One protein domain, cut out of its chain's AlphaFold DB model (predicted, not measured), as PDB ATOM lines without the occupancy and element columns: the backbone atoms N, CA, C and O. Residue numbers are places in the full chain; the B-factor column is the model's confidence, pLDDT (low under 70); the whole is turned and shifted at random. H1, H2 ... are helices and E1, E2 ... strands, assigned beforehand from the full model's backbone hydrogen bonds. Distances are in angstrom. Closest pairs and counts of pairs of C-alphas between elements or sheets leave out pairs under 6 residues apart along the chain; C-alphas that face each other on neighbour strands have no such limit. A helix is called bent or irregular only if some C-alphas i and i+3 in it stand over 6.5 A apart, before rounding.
ATOM      1  N   GLU A  52     125.683 135.588 204.993       95.00
ATOM      2  CA  GLU A  52     124.425 136.052 204.419       95.00
ATOM      3  C   GLU A  52     124.733 136.895 203.189       95.00
ATOM      4  O   GLU A  52     125.678 137.687 203.181       95.00
ATOM      5  N   VAL A  53     123.956 136.692 202.130       95.94
ATOM      6  CA  VAL A  53     124.159 137.360 200.850       95.94
ATOM      7  C   VAL A  53     122.838 137.964 200.421       95.94
ATOM      8  O   VAL A  53     121.843 137.256 200.296       95.94
ATOM      9  N   ALA A  54     122.840 139.270 200.185       95.44
ATOM     10  CA  ALA A  54     121.700 139.988 199.638       95.44
ATOM     11  C   ALA A  54     122.073 140.598 198.287       95.44
ATOM     12  O   ALA A  54     123.183 141.102 198.096       95.44
ATOM     13  N   LEU A  55     121.129 140.542 197.352       95.62
ATOM     14  CA  LEU A  55     121.230 141.153 196.034       95.62
ATOM     15  C   LEU A  55     120.194 142.262 195.957       95.62
ATOM     16  O   LEU A  55     119.001 141.992 196.055       95.62
ATOM     17  N   VAL A  56     120.663 143.492 195.790       95.56
ATOM     18  CA  VAL A  56     119.809 144.671 195.665       95.56
ATOM     19  C   VAL A  56     119.999 145.229 194.257       95.56
ATOM     20  O   VAL A  56     121.017 145.877 193.999       95.56
ATOM     21  N   PRO A  57     119.094 144.927 193.311       95.56
ATOM     22  CA  PRO A  57     119.116 145.571 192.007       95.56
ATOM     23  C   PRO A  57     118.820 147.069 192.150       95.56
ATOM     24  O   PRO A  57     118.042 147.490 193.007       95.56
ATOM     25  N   GLU A  58     119.443 147.877 191.300       95.25
ATOM     26  CA  GLU A  58     119.271 149.324 191.251       95.25
ATOM     27  C   GLU A  58     118.968 149.773 189.815       95.25
ATOM     28  O   GLU A  58     119.610 149.332 188.857       95.25
ATOM     29  N   ARG A  59     118.012 150.696 189.673       94.31
ATOM     30  CA  ARG A  59     117.679 151.372 188.411       94.31
ATOM     31  C   ARG A  59     117.711 152.879 188.627       94.31
ATOM     32  O   ARG A  59     117.190 153.367 189.630       94.31
ATOM     33  N   ALA A  60     118.365 153.615 187.731       91.69
ATOM     34  CA  ALA A  60     118.625 155.049 187.879       91.69
ATOM     35  C   ALA A  60     119.231 155.416 189.256       91.69
ATOM     36  O   ALA A  60     118.884 156.430 189.864       91.69
ATOM     37  N   GLY A  61     120.113 154.552 189.779       88.94
ATOM     38  CA  GLY A  61     120.792 154.735 191.067       88.94
ATOM     39  C   GLY A  61     119.918 154.541 192.313       88.94
ATOM     40  O   GLY A  61     120.356 154.896 193.407       88.94
ATOM     41  N   ARG A  62     118.698 154.006 192.176       92.50
ATOM     42  CA  ARG A  62     117.799 153.712 193.300       92.50
ATOM     43  C   ARG A  62     117.547 152.209 193.419       92.50
ATOM     44  O   ARG A  62     117.360 151.573 192.381       92.50
ATOM     45  N   PRO A  63     117.491 151.651 194.644       93.25
ATOM     46  CA  PRO A  63     117.065 150.274 194.857       93.25
ATOM     47  C   PRO A  63     115.680 150.033 194.258       93.25
ATOM     48  O   PRO A  63     114.781 150.856 194.436       93.25
ATOM     49  N   ILE A  64     115.515 148.908 193.569       94.19
ATOM     50  CA  ILE A  64     114.206 148.436 193.114       94.19
ATOM     51  C   ILE A  64     113.819 147.190 193.906       94.19
ATOM     52  O   ILE A  64     114.624 146.274 194.082       94.19
ATOM     53  N   GLU A  65     112.583 147.161 194.399       89.69
ATOM     54  CA  GLU A  65     112.027 145.970 195.034       89.69
ATOM     55  C   GLU A  65     111.640 144.974 193.941       89.69
ATOM     56  O   GLU A  65     110.685 145.175 193.193       89.69
ATOM     57  N   LEU A  66     112.436 143.915 193.817       87.75
ATOM     58  CA  LEU A  66     112.180 142.804 192.914       87.75
ATOM     59  C   LEU A  66     112.381 141.498 193.669       87.75
ATOM     60  O   LEU A  66     113.428 141.277 194.282       87.75
ATOM     61  N   ASP A  67     111.402 140.606 193.560       91.38
ATOM     62  CA  ASP A  67     111.567 139.241 194.035       91.38
ATOM     63  C   ASP A  67     112.635 138.531 193.209       91.38
ATOM     64  O   ASP A  67     112.552 138.418 191.983       91.38
ATOM     65  N   LEU A  68     113.656 138.014 193.895       92.06
ATOM     66  CA  LEU A  68     114.719 137.272 193.234       92.06
ATOM     67  C   LEU A  68     114.143 135.979 192.631       92.06
ATOM     68  O   LEU A  68     113.524 135.179 193.356       92.06
ATOM     69  N   PRO A  69     114.397 135.708 191.335       94.38
ATOM     70  CA  PRO A  69     114.041 134.437 190.723       94.38
ATOM     71  C   PRO A  69     114.601 133.262 191.543       94.38
ATOM     72  O   PRO A  69     115.723 133.366 192.050       94.38
ATOM     73  N   PRO A  70     113.883 132.129 191.669       95.38
ATOM     74  CA  PRO A  70     114.352 130.978 192.450       95.38
ATOM     75  C   PRO A  70     115.761 130.511 192.058       95.38
ATOM     76  O   PRO A  70     116.599 130.251 192.915       95.38
ATOM     77  N   SER A  71     116.068 130.523 190.760       95.56
ATOM     78  CA  SER A  71     117.389 130.161 190.235       95.56
ATOM     79  C   SER A  71     118.513 131.106 190.676       95.56
ATOM     80  O   SER A  71     119.663 130.680 190.786       95.56
ATOM     81  N   LEU A  72     118.205 132.382 190.925       95.38
ATOM     82  CA  LEU A  72     119.161 133.370 191.421       95.38
ATOM     83  C   LEU A  72     119.337 133.251 192.940       95.38
ATOM     84  O   LEU A  72     120.461 133.378 193.422       95.38
ATOM     85  N   ARG A  73     118.268 132.916 193.678       95.44
ATOM     86  CA  ARG A  73     118.347 132.569 195.109       95.44
ATOM     87  C   ARG A  73     119.254 131.366 195.343       95.44
ATOM     88  O   ARG A  73     120.218 131.478 196.086       95.44
ATOM     89  N   GLU A  74     119.061 130.278 194.600       96.12
ATOM     90  CA  GLU A  74     119.943 129.106 194.688       96.12
ATOM     91  C   GLU A  74     121.408 129.416 194.339       96.12
ATOM     92  O   GLU A  74     122.329 128.766 194.841       96.12
ATOM     93  N   GLN A  75     121.650 130.361 193.425       96.31
ATOM     94  CA  GLN A  75     123.004 130.814 193.103       96.31
ATOM     95  C   GLN A  75     123.601 131.638 194.242       96.31
ATOM     96  O   GLN A  75     124.778 131.450 194.554       96.31
ATOM     97  N   ALA A  76     122.809 132.510 194.870       96.44
ATOM     98  CA  ALA A  76     123.218 133.280 196.037       96.44
ATOM     99  C   ALA A  76     123.527 132.362 197.231       96.44
ATOM    100  O   ALA A  76     124.573 132.529 197.852       96.44
ATOM    101  N   ASP A  77     122.706 131.339 197.476       95.81
ATOM    102  CA  ASP A  77     122.920 130.348 198.537       95.81
ATOM    103  C   ASP A  77     124.206 129.547 198.301       95.81
ATOM    104  O   ASP A  77     125.087 129.487 199.161       95.81
ATOM    105  N   ARG A  78     124.394 129.010 197.087       96.06
ATOM    106  CA  ARG A  78     125.638 128.310 196.713       96.06
ATOM    107  C   ARG A  78     126.860 129.220 196.800       96.06
ATOM    108  O   ARG A  78     127.950 128.773 197.163       96.06
ATOM    109  N   PHE A  79     126.708 130.490 196.439       96.50
ATOM    110  CA  PHE A  79     127.764 131.481 196.595       96.50
ATOM    111  C   PHE A  79     128.078 131.716 198.077       96.50
ATOM    112  O   PHE A  79     129.252 131.681 198.438       96.50
ATOM    113  N   ALA A  80     127.068 131.877 198.935       95.69
ATOM    114  CA  ALA A  80     127.223 132.056 200.377       95.69
ATOM    115  C   ALA A  80     127.950 130.865 201.021       95.69
ATOM    116  O   ALA A  80     128.914 131.055 201.763       95.69
ATOM    117  N   GLU A  81     127.570 129.634 200.668       93.44
ATOM    118  CA  GLU A  81     128.235 128.413 201.134       93.44
ATOM    119  C   GLU A  81     129.711 128.359 200.730       93.44
ATOM    120  O   GLU A  81     130.578 128.050 201.552       93.44
ATOM    121  N   ARG A  82     130.017 128.685 199.468       93.75
ATOM    122  CA  ARG A  82     131.399 128.726 198.971       93.75
ATOM    123  C   ARG A  82     132.194 129.836 199.644       93.75
ATOM    124  O   ARG A  82     133.329 129.598 200.048       93.75
ATOM    125  N   ARG A  83     131.610 131.027 199.787       94.38
ATOM    126  CA  ARG A  83     132.216 132.191 200.446       94.38
ATOM    127  C   ARG A  83     132.501 131.898 201.920       94.38
ATOM    128  O   ARG A  83     133.536 132.322 202.416       94.38
ATOM    129  N   ALA A  84     131.652 131.121 202.593       91.31
ATOM    130  CA  ALA A  84     131.879 130.681 203.970       91.31
ATOM    131  C   ALA A  84     133.106 129.765 204.124       91.31
ATOM    132  O   ALA A  84     133.691 129.716 205.198       91.31
ATOM    133  N   VAL A  85     133.499 129.037 203.074       90.25
ATOM    134  CA  VAL A  85     134.675 128.146 203.098       90.25
ATOM    135  C   VAL A  85     135.918 128.851 202.579       90.25
ATOM    136  O   VAL A  85     136.964 128.844 203.216       90.25
ATOM    137  N   LEU A  86     135.809 129.432 201.391       92.25
ATOM    138  CA  LEU A  86     136.934 129.932 200.607       92.25
ATOM    139  C   LEU A  86     137.186 131.429 200.830       92.25
ATOM    140  O   LEU A  86     138.125 131.986 200.259       92.25
ATOM    141  N   GLY A  87     136.350 132.095 201.630       92.31
ATOM    142  CA  GLY A  87     136.474 133.514 201.934       92.31
ATOM    143  C   GLY A  87     136.544 134.360 200.664       92.31
ATOM    144  O   GLY A  87     135.775 134.190 199.714       92.31
ATOM    145  N   ARG A  88     137.523 135.260 200.615       91.88
ATOM    146  CA  ARG A  88     137.731 136.232 199.537       91.88
ATOM    147  C   ARG A  88     138.113 135.635 198.186       91.88
ATOM    148  O   ARG A  88     138.030 136.354 197.194       91.88
ATOM    149  N   PHE A  89     138.458 134.348 198.111       91.81
ATOM    150  CA  PHE A  89     138.684 133.678 196.824       91.81
ATOM    151  C   PHE A  89     137.425 133.623 195.951       91.81
ATOM    152  O   PHE A  89     137.525 133.565 194.726       91.81
ATOM    153  N   VAL A  90     136.234 133.649 196.552       94.25
ATOM    154  CA  VAL A  90     134.975 133.585 195.800       94.25
ATOM    155  C   VAL A  90     134.561 134.988 195.381       94.25
ATOM    156  O   VAL A  90     134.051 135.752 196.194       94.25
ATOM    157  N   ASN A  91     134.780 135.341 194.117       93.44
ATOM    158  CA  ASN A  91     134.490 136.681 193.609       93.44
ATOM    159  C   ASN A  91     132.968 136.924 193.438       93.44
ATOM    160  O   ASN A  91     132.333 136.183 192.680       93.44
ATOM    161  N   PRO A  92     132.378 137.964 194.071       95.25
ATOM    162  CA  PRO A  92     130.954 138.285 193.921       95.25
ATOM    163  C   PRO A  92     130.545 138.749 192.518       95.25
ATOM    164  O   PRO A  92     129.360 138.707 192.195       95.25
ATOM    165  N   ALA A  93     131.495 139.117 191.654       93.94
ATOM    166  CA  ALA A  93     131.212 139.563 190.290       93.94
ATOM    167  C   ALA A  93     130.438 138.524 189.460       93.94
ATOM    168  O   ALA A  93     129.616 138.895 188.629       93.94
ATOM    169  N   LEU A  94     130.661 137.223 189.692       92.31
ATOM    170  CA  LEU A  94     129.922 136.166 188.987       92.31
ATOM    171  C   LEU A  94     128.447 136.112 189.405       92.31
ATOM    172  O   LEU A  94     127.585 135.877 188.562       92.31
ATOM    173  N   LEU A  95     128.156 136.354 190.686       94.88
ATOM    174  CA  LEU A  95     126.785 136.421 191.185       94.88
ATOM    175  C   LEU A  95     126.084 137.682 190.666       94.88
ATOM    176  O   LEU A  95     124.958 137.602 190.180       94.88
ATOM    177  N   ALA A  96     126.780 138.822 190.689       95.44
ATOM    178  CA  ALA A  96     126.284 140.071 190.118       95.44
ATOM    179  C   ALA A  96     125.991 139.942 188.618       95.44
ATOM    180  O   ALA A  96     124.960 140.426 188.165       95.44
ATOM    181  N   ARG A  97     126.839 139.223 187.866       93.81
ATOM    182  CA  ARG A  97     126.584 138.893 186.457       93.81
ATOM    183  C   ARG A  97     125.263 138.186 186.273       93.81
ATOM    184  O   ARG A  97     124.430 138.619 185.493       93.81
ATOM    185  N   GLY A  98     125.075 137.110 187.033       93.00
ATOM    186  CA  GLY A  98     123.863 136.316 186.956       93.00
ATOM    187  C   GLY A  98     122.607 137.115 187.304       93.00
ATOM    188  O   GLY A  98     121.542 136.799 186.777       93.00
ATOM    189  N   ALA A  99     122.734 138.126 188.164       94.88
ATOM    190  CA  ALA A  99     121.656 139.045 188.495       94.88
ATOM    191  C   ALA A  99     121.399 140.046 187.355       94.88
ATOM    192  O   ALA A  99     120.273 140.119 186.884       94.88
ATOM    193  N   LEU A 100     122.429 140.744 186.862       94.06
ATOM    194  CA  LEU A 100     122.317 141.731 185.776       94.06
ATOM    195  C   LEU A 100     121.830 141.118 184.454       94.06
ATOM    196  O   LEU A 100     121.075 141.750 183.733       94.06
ATOM    197  N   ASP A 101     122.204 139.872 184.155       93.00
ATOM    198  CA  ASP A 101     121.755 139.177 182.940       93.00
ATOM    199  C   ASP A 101     120.254 138.808 182.979       93.00
ATOM    200  O   ASP A 101     119.674 138.456 181.954       93.00
ATOM    201  N   ARG A 102     119.628 138.801 184.165       93.31
ATOM    202  CA  ARG A 102     118.255 138.293 184.380       93.31
ATOM    203  C   ARG A 102     117.286 139.335 184.913       93.31
ATOM    204  O   ARG A 102     116.079 139.162 184.776       93.31
ATOM    205  N   LEU A 103     117.803 140.353 185.585       92.75
ATOM    206  CA  LEU A 103     117.039 141.449 186.147       92.75
ATOM    207  C   LEU A 103     117.218 142.652 185.232       92.75
ATOM    208  O   LEU A 103     118.334 142.979 184.848       92.75
ATOM    209  N   ASP A 104     116.119 143.326 184.920       91.75
ATOM    210  CA  ASP A 104     116.138 144.585 184.179       91.75
ATOM    211  C   ASP A 104     116.640 145.712 185.108       91.75
ATOM    212  O   ASP A 104     115.860 146.468 185.693       91.75
ATOM    213  N   ALA A 105     117.946 145.755 185.363       93.19
ATOM    214  CA  ALA A 105     118.584 146.674 186.302       93.19
ATOM    215  C   ALA A 105     119.879 147.245 185.713       93.19
ATOM    216  O   ALA A 105     120.644 146.533 185.067       93.19
ATOM    217  N   ASP A 106     120.158 148.519 186.000       94.06
ATOM    218  CA  ASP A 106     121.373 149.196 185.524       94.06
ATOM    219  C   ASP A 106     122.603 148.759 186.333       94.06
ATOM    220  O   ASP A 106     123.737 148.716 185.848       94.06
ATOM    221  N   SER A 107     122.379 148.448 187.609       95.19
ATOM    222  CA  SER A 107     123.413 147.986 188.525       95.19
ATOM    223  C   SER A 107     122.840 147.050 189.584       95.19
ATOM    224  O   SER A 107     121.633 146.988 189.806       95.19
ATOM    225  N   VAL A 108     123.712 146.281 190.228       96.06
ATOM    226  CA  VAL A 108     123.360 145.401 191.345       96.06
ATOM    227  C   VAL A 108     124.358 145.621 192.469       96.06
ATOM    228  O   VAL A 108     125.575 145.568 192.266       96.06
ATOM    229  N   VAL A 109     123.834 145.830 193.673       95.88
ATOM    230  CA  VAL A 109     124.611 145.845 194.907       95.88
ATOM    231  C   VAL A 109     124.541 144.462 195.541       95.88
ATOM    232  O   VAL A 109     123.486 143.998 195.969       95.88
ATOM    233  N   VAL A 110     125.688 143.793 195.609       96.12
ATOM    234  CA  VAL A 110     125.867 142.550 196.356       96.12
ATOM    235  C   VAL A 110     126.332 142.916 197.757       96.12
ATOM    236  O   VAL A 110     127.417 143.474 197.936       96.12
ATOM    237  N   THR A 111     125.517 142.588 198.750       95.81
ATOM    238  CA  THR A 111     125.870 142.734 200.161       95.81
ATOM    239  C   THR A 111     126.248 141.370 200.705       95.81
ATOM    240  O   THR A 111     125.479 140.421 200.575       95.81
ATOM    241  N   ILE A 112     127.427 141.266 201.313       95.44
ATOM    242  CA  ILE A 112     127.899 140.042 201.957       95.44
ATOM    243  C   ILE A 112     128.114 140.342 203.433       95.44
ATOM    244  O   ILE A 112     128.945 141.178 203.783       95.44
ATOM    245  N   GLN A 113     127.379 139.659 204.299       94.44
ATOM    246  CA  GLN A 113     127.536 139.757 205.741       94.44
ATOM    247  C   GLN A 113     128.217 138.497 206.267       94.44
ATOM    248  O   GLN A 113     127.743 137.375 206.101       94.44
ATOM    249  N   HIS A 114     129.360 138.710 206.903       91.06
ATOM    250  CA  HIS A 114     130.174 137.686 207.527       91.06
ATOM    251  C   HIS A 114     130.021 137.770 209.038       91.06
ATOM    252  O   HIS A 114     130.130 138.850 209.612       91.06
ATOM    253  N   HIS A 115     129.848 136.628 209.689       89.12
ATOM    254  CA  HIS A 115     129.928 136.525 211.139       89.12
ATOM    255  C   HIS A 115     131.224 135.811 211.509       89.12
ATOM    256  O   HIS A 115     131.550 134.772 210.935       89.12
ATOM    257  N   ARG A 116     131.963 136.355 212.474       85.00
ATOM    258  CA  ARG A 116     133.176 135.736 213.021       85.00
ATOM    259  C   ARG A 116     133.151 135.759 214.538       85.00
ATOM    260  O   ARG A 116     132.620 136.692 215.129       85.00
ATOM    261  N   LEU A 117     133.754 134.756 215.165       84.75
ATOM    262  CA  LEU A 117     134.020 134.799 216.596       84.75
ATOM    263  C   LEU A 117     135.282 135.637 216.823       84.75
ATOM    264  O   LEU A 117     136.338 135.319 216.276       84.75
ATOM    265  N   ASP A 118     135.175 136.709 217.596       85.00
ATOM    266  CA  ASP A 118     136.342 137.461 218.044       85.00
ATOM    267  C   ASP A 118     137.010 136.706 219.210       85.00
ATOM    268  O   ASP A 118     136.408 136.602 220.282       85.00
ATOM    269  N   PRO A 119     138.246 136.190 219.045       80.44
ATOM    270  CA  PRO A 119     138.915 135.396 220.073       80.44
ATOM    271  C   PRO A 119     139.307 136.208 221.314       80.44
ATOM    272  O   PRO A 119     139.648 135.621 222.335       80.44
ATOM    273  N   ARG A 120     139.302 137.548 221.246       88.88
ATOM    274  CA  ARG A 120     139.612 138.405 222.402       88.88
ATOM    275  C   ARG A 120     138.401 138.626 223.293       88.88
ATOM    276  O   ARG A 120     138.545 138.707 224.507       88.88
ATOM    277  N   THR A 121     137.226 138.764 222.689       91.00
ATOM    278  CA  THR A 121     135.988 139.115 223.401       91.00
ATOM    279  C   THR A 121     135.027 137.939 223.549       91.00
ATOM    280  O   THR A 121     134.052 138.055 224.287       91.00
ATOM    281  N   ASN A 122     135.281 136.817 222.865       86.88
ATOM    282  CA  ASN A 122     134.378 135.668 222.741       86.88
ATOM    283  C   ASN A 122     132.972 136.047 222.242       86.88
ATOM    284  O   ASN A 122     131.993 135.358 222.526       86.88
ATOM    285  N   ARG A 123     132.857 137.151 221.494       89.56
ATOM    286  CA  ARG A 123     131.601 137.622 220.902       89.56
ATOM    287  C   ARG A 123     131.568 137.330 219.411       89.56
ATOM    288  O   ARG A 123     132.600 137.334 218.739       89.56
ATOM    289  N   VAL A 124     130.367 137.107 218.887       87.69
ATOM    290  CA  VAL A 124     130.145 137.074 217.440       87.69
ATOM    291  C   VAL A 124     130.134 138.513 216.933       87.69
ATOM    292  O   VAL A 124     129.353 139.335 217.403       87.69
ATOM    293  N   VAL A 125     131.014 138.813 215.985       89.69
ATOM    294  CA  VAL A 125     131.125 140.114 215.328       89.69
ATOM    295  C   VAL A 125     130.698 139.956 213.875       89.69
ATOM    296  O   VAL A 125     131.199 139.077 213.168       89.69
ATOM    297  N   GLY A 126     129.770 140.806 213.437       90.06
ATOM    298  CA  GLY A 126     129.371 140.934 212.041       90.06
ATOM    299  C   GLY A 126     130.317 141.861 211.278       90.06
ATOM    300  O   GLY A 126     130.826 142.840 211.819       90.06
ATOM    301  N   THR A 127     130.589 141.567 210.017       90.06
ATOM    302  CA  THR A 127     131.253 142.485 209.089       90.06
ATOM    303  C   THR A 127     130.501 142.444 207.778       90.06
ATOM    304  O   THR A 127     130.248 141.363 207.246       90.06
ATOM    305  N   ARG A 128     130.136 143.614 207.265       92.94
ATOM    306  CA  ARG A 128     129.382 143.738 206.025       92.94
ATOM    307  C   ARG A 128     130.265 144.309 204.922       92.94
ATOM    308  O   ARG A 128     131.021 145.258 205.123       92.94
ATOM    309  N   GLU A 129     130.201 143.688 203.755       93.12
ATOM    310  CA  GLU A 129     130.907 144.104 202.552       93.12
ATOM    311  C   GLU A 129     129.887 144.462 201.479       93.12
ATOM    312  O   GLU A 129     128.955 143.697 201.230       93.12
ATOM    313  N   TYR A 130     130.089 145.606 200.830       94.06
ATOM    314  CA  TYR A 130     129.234 146.074 199.751       94.06
ATOM    315  C   TYR A 130     130.028 146.103 198.455       94.06
ATOM    316  O   TYR A 130     131.110 146.697 198.374       94.06
ATOM    317  N   PHE A 131     129.471 145.466 197.435       94.12
ATOM    318  CA  PHE A 131     130.021 145.454 196.092       94.12
ATOM    319  C   PHE A 131     128.960 145.961 195.133       94.12
ATOM    320  O   PHE A 131     127.932 145.312 194.955       94.12
ATOM    321  N   ARG A 132     129.205 147.113 194.513       94.50
ATOM    322  CA  ARG A 132     128.333 147.632 193.457       94.50
ATOM    323  C   ARG A 132     128.924 147.260 192.107       94.50
ATOM    324  O   ARG A 132     130.101 147.535 191.862       94.50
ATOM    325  N   TYR A 133     128.102 146.662 191.256       94.38
ATOM    326  CA  TYR A 133     128.458 146.247 189.905       94.38
ATOM    327  C   TYR A 133     127.503 146.852 188.890       94.38
ATOM    328  O   TYR A 133     126.304 146.923 189.138       94.38
ATOM    329  N   PHE A 134     128.039 147.239 187.741       93.56
ATOM    330  CA  PHE A 134     127.292 147.754 186.599       93.56
ATOM    331  C   PHE A 134     127.716 147.014 185.327       93.56
ATOM    332  O   PHE A 134     128.841 146.506 185.240       93.56
ATOM    333  N   MET A 135     126.808 146.952 184.354       84.56
ATOM    334  CA  MET A 135     127.144 146.545 182.991       84.56
ATOM    335  C   MET A 135     127.794 147.728 182.271       84.56
ATOM    336  O   MET A 135     127.194 148.789 182.138       84.56
ATOM    337  N   ASP A 136     129.031 147.550 181.822       80.81
ATOM    338  CA  ASP A 136     129.669 148.447 180.855       80.81
ATOM    339  C   ASP A 136     129.060 148.232 179.452       80.81
ATOM    340  O   ASP A 136     128.538 147.153 179.161       80.81
ATOM    341  N   GLU A 137     129.197 149.200 178.543       73.31
ATOM    342  CA  GLU A 137     128.714 149.148 177.148       73.31
ATOM    343  C   GLU A 137     129.229 147.903 176.398       73.31
ATOM    344  O   GLU A 137     128.605 147.383 175.471       73.31
ATOM    345  N   ARG A 138     130.364 147.356 176.848       72.25
ATOM    346  CA  ARG A 138     130.974 146.115 176.341       72.25
ATOM    347  C   ARG A 138     130.465 144.838 177.018       72.25
ATOM    348  O   ARG A 138     131.117 143.800 176.891       72.25
ATOM    349  N   HIS A 139     129.365 144.902 177.770       68.38
ATOM    350  CA  HIS A 139     128.831 143.805 178.592       68.38
ATOM    351  C   HIS A 139     129.877 143.226 179.562       68.38
ATOM    352  O   HIS A 139     129.920 142.024 179.853       68.38
ATOM    353  N   ARG A 140     130.787 144.084 180.035       69.88
ATOM    354  CA  ARG A 140     131.772 143.742 181.062       69.88
ATOM    355  C   ARG A 140     131.253 144.205 182.409       69.88
ATOM    356  O   ARG A 140     130.649 145.262 182.519       69.88
ATOM    357  N   ILE A 141     131.529 143.409 183.433       71.69
ATOM    358  CA  ILE A 141     131.191 143.777 184.801       71.69
ATOM    359  C   ILE A 141     132.335 144.572 185.376       71.69
ATOM    360  O   ILE A 141     133.449 144.066 185.528       71.69
ATOM    361  N   SER A 142     132.021 145.805 185.730       72.88
ATOM    362  CA  SER A 142     132.915 146.704 186.438       72.88
ATOM    363  C   SER A 142     132.277 147.051 187.774       72.88
ATOM    364  O   SER A 142     131.065 147.218 187.889       72.88
ATOM    365  N   GLY A 143     133.091 147.053 188.821       75.31
ATOM    366  CA  GLY A 143     132.614 147.225 190.181       75.31
ATOM    367  C   GLY A 143     133.750 147.196 191.185       75.31
ATOM    368  O   GLY A 143     134.846 146.706 190.902       75.31
ATOM    369  N   GLY A 144     133.485 147.753 192.357       76.44
ATOM    370  CA  GLY A 144     134.464 147.920 193.421       76.44
ATOM    371  C   GLY A 144     133.867 147.597 194.780       76.44
ATOM    372  O   GLY A 144     132.649 147.609 194.968       76.44
ATOM    373  N   ARG A 145     134.749 147.296 195.734       80.56
ATOM    374  CA  ARG A 145     134.385 147.208 197.147       80.56
ATOM    375  C   ARG A 145     134.238 148.626 197.681       80.56
ATOM    376  O   ARG A 145     135.194 149.395 197.613       80.56
ATOM    377  N   PHE A 146     133.094 148.938 198.271       74.62
ATOM    378  CA  PHE A 146     132.916 150.173 199.025       74.62
ATOM    379  C   PHE A 146     132.641 149.798 200.478       74.62
ATOM    380  O   PHE A 146     131.791 148.961 200.778       74.62
ATOM    381  N   LEU A 147     133.439 150.345 201.390       60.59
ATOM    382  CA  LEU A 147     133.243 150.140 202.818       60.59
ATOM    383  C   LEU A 147     132.248 151.187 203.298       60.59
ATOM    384  O   LEU A 147     132.598 152.356 203.436       60.59
TER     385      LEU A 147
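AT A GLANCE: This is residues 52 to 147 of the 152 residues of an uncharacterized protein of Acidobacteria bacterium (UniProt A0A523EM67). A twisted sheet of four strands is covered on one face by two helices, H1 and H2, folded into a helical hairpin, while the other face is bare. The long hairpin of E2 and E3 runs on beyond E1 and E4 and makes the length. The printed part has 96 residues, in the order E1 H1 H2 E2 E3 E4; the sheet's order is E1 E2 E3 E4, antiparallel, and the class is mixed. It is compact, with a radius of gyration of the C-alphas of 14.2 A, yet elongated, spanning 47 by 26 by 25 A.

HOW THE PARTS SIT: Look first at E2, residues 107 to 118, and E3, residues 123 to 135, a hairpin where N 110 and O 131 are 2.8 A apart. E3 begins a second hairpin with E4, residues 141 to 146, where N 146 and O 130 are 3.0 A apart; E2 to E4 form a meander, each strand the antiparallel neighbour of the one before. At the other edge is E1, residues 52 to 59, with N 54 and O 111 2.9 A apart. H2, residues 93 to 100, is on the sheet at a height of 7.8 A; its closest C-alphas to E2 are Ala 96 and Val 108, 6.2 A. H1, residues 70 to 89, is on the same face at 9.0 A, and touches H2 with residues 72 to 79 alone, opposite ways at a shallow tilt of 16 degrees; the closest C-alphas are Ala 76 and Leu 95, 6.8 A. H1 is irregular, C-alphas 85 and 88 being 9.3 A apart, with a kink of 79 degrees near residue 83. Every O i to N i+4 pair is within hydrogen-bond range in H2, and 14 of 16 in H1.

IN THESE COORDINATES: Find C-alpha 52 at (124.425, 136.052, 204.419), where E1 begins its 23.2 A. H1 covers 24.9 A and H2 10.2 A. E2 measures 33.9 A, and E3, the longest strand, 39.2 A from C-alpha 123 at (131.601, 137.622, 220.902). E4 covers 15.7 A to C-alpha 146 at (132.916, 150.173, 199.025).

THE WHOLE: The C-alphas farthest apart, Thr 121 and Glu 137, are 47.9 A apart. The printed part has no cut, and no link is long. Confidence is under 70 at residues 139 to 140 and 147.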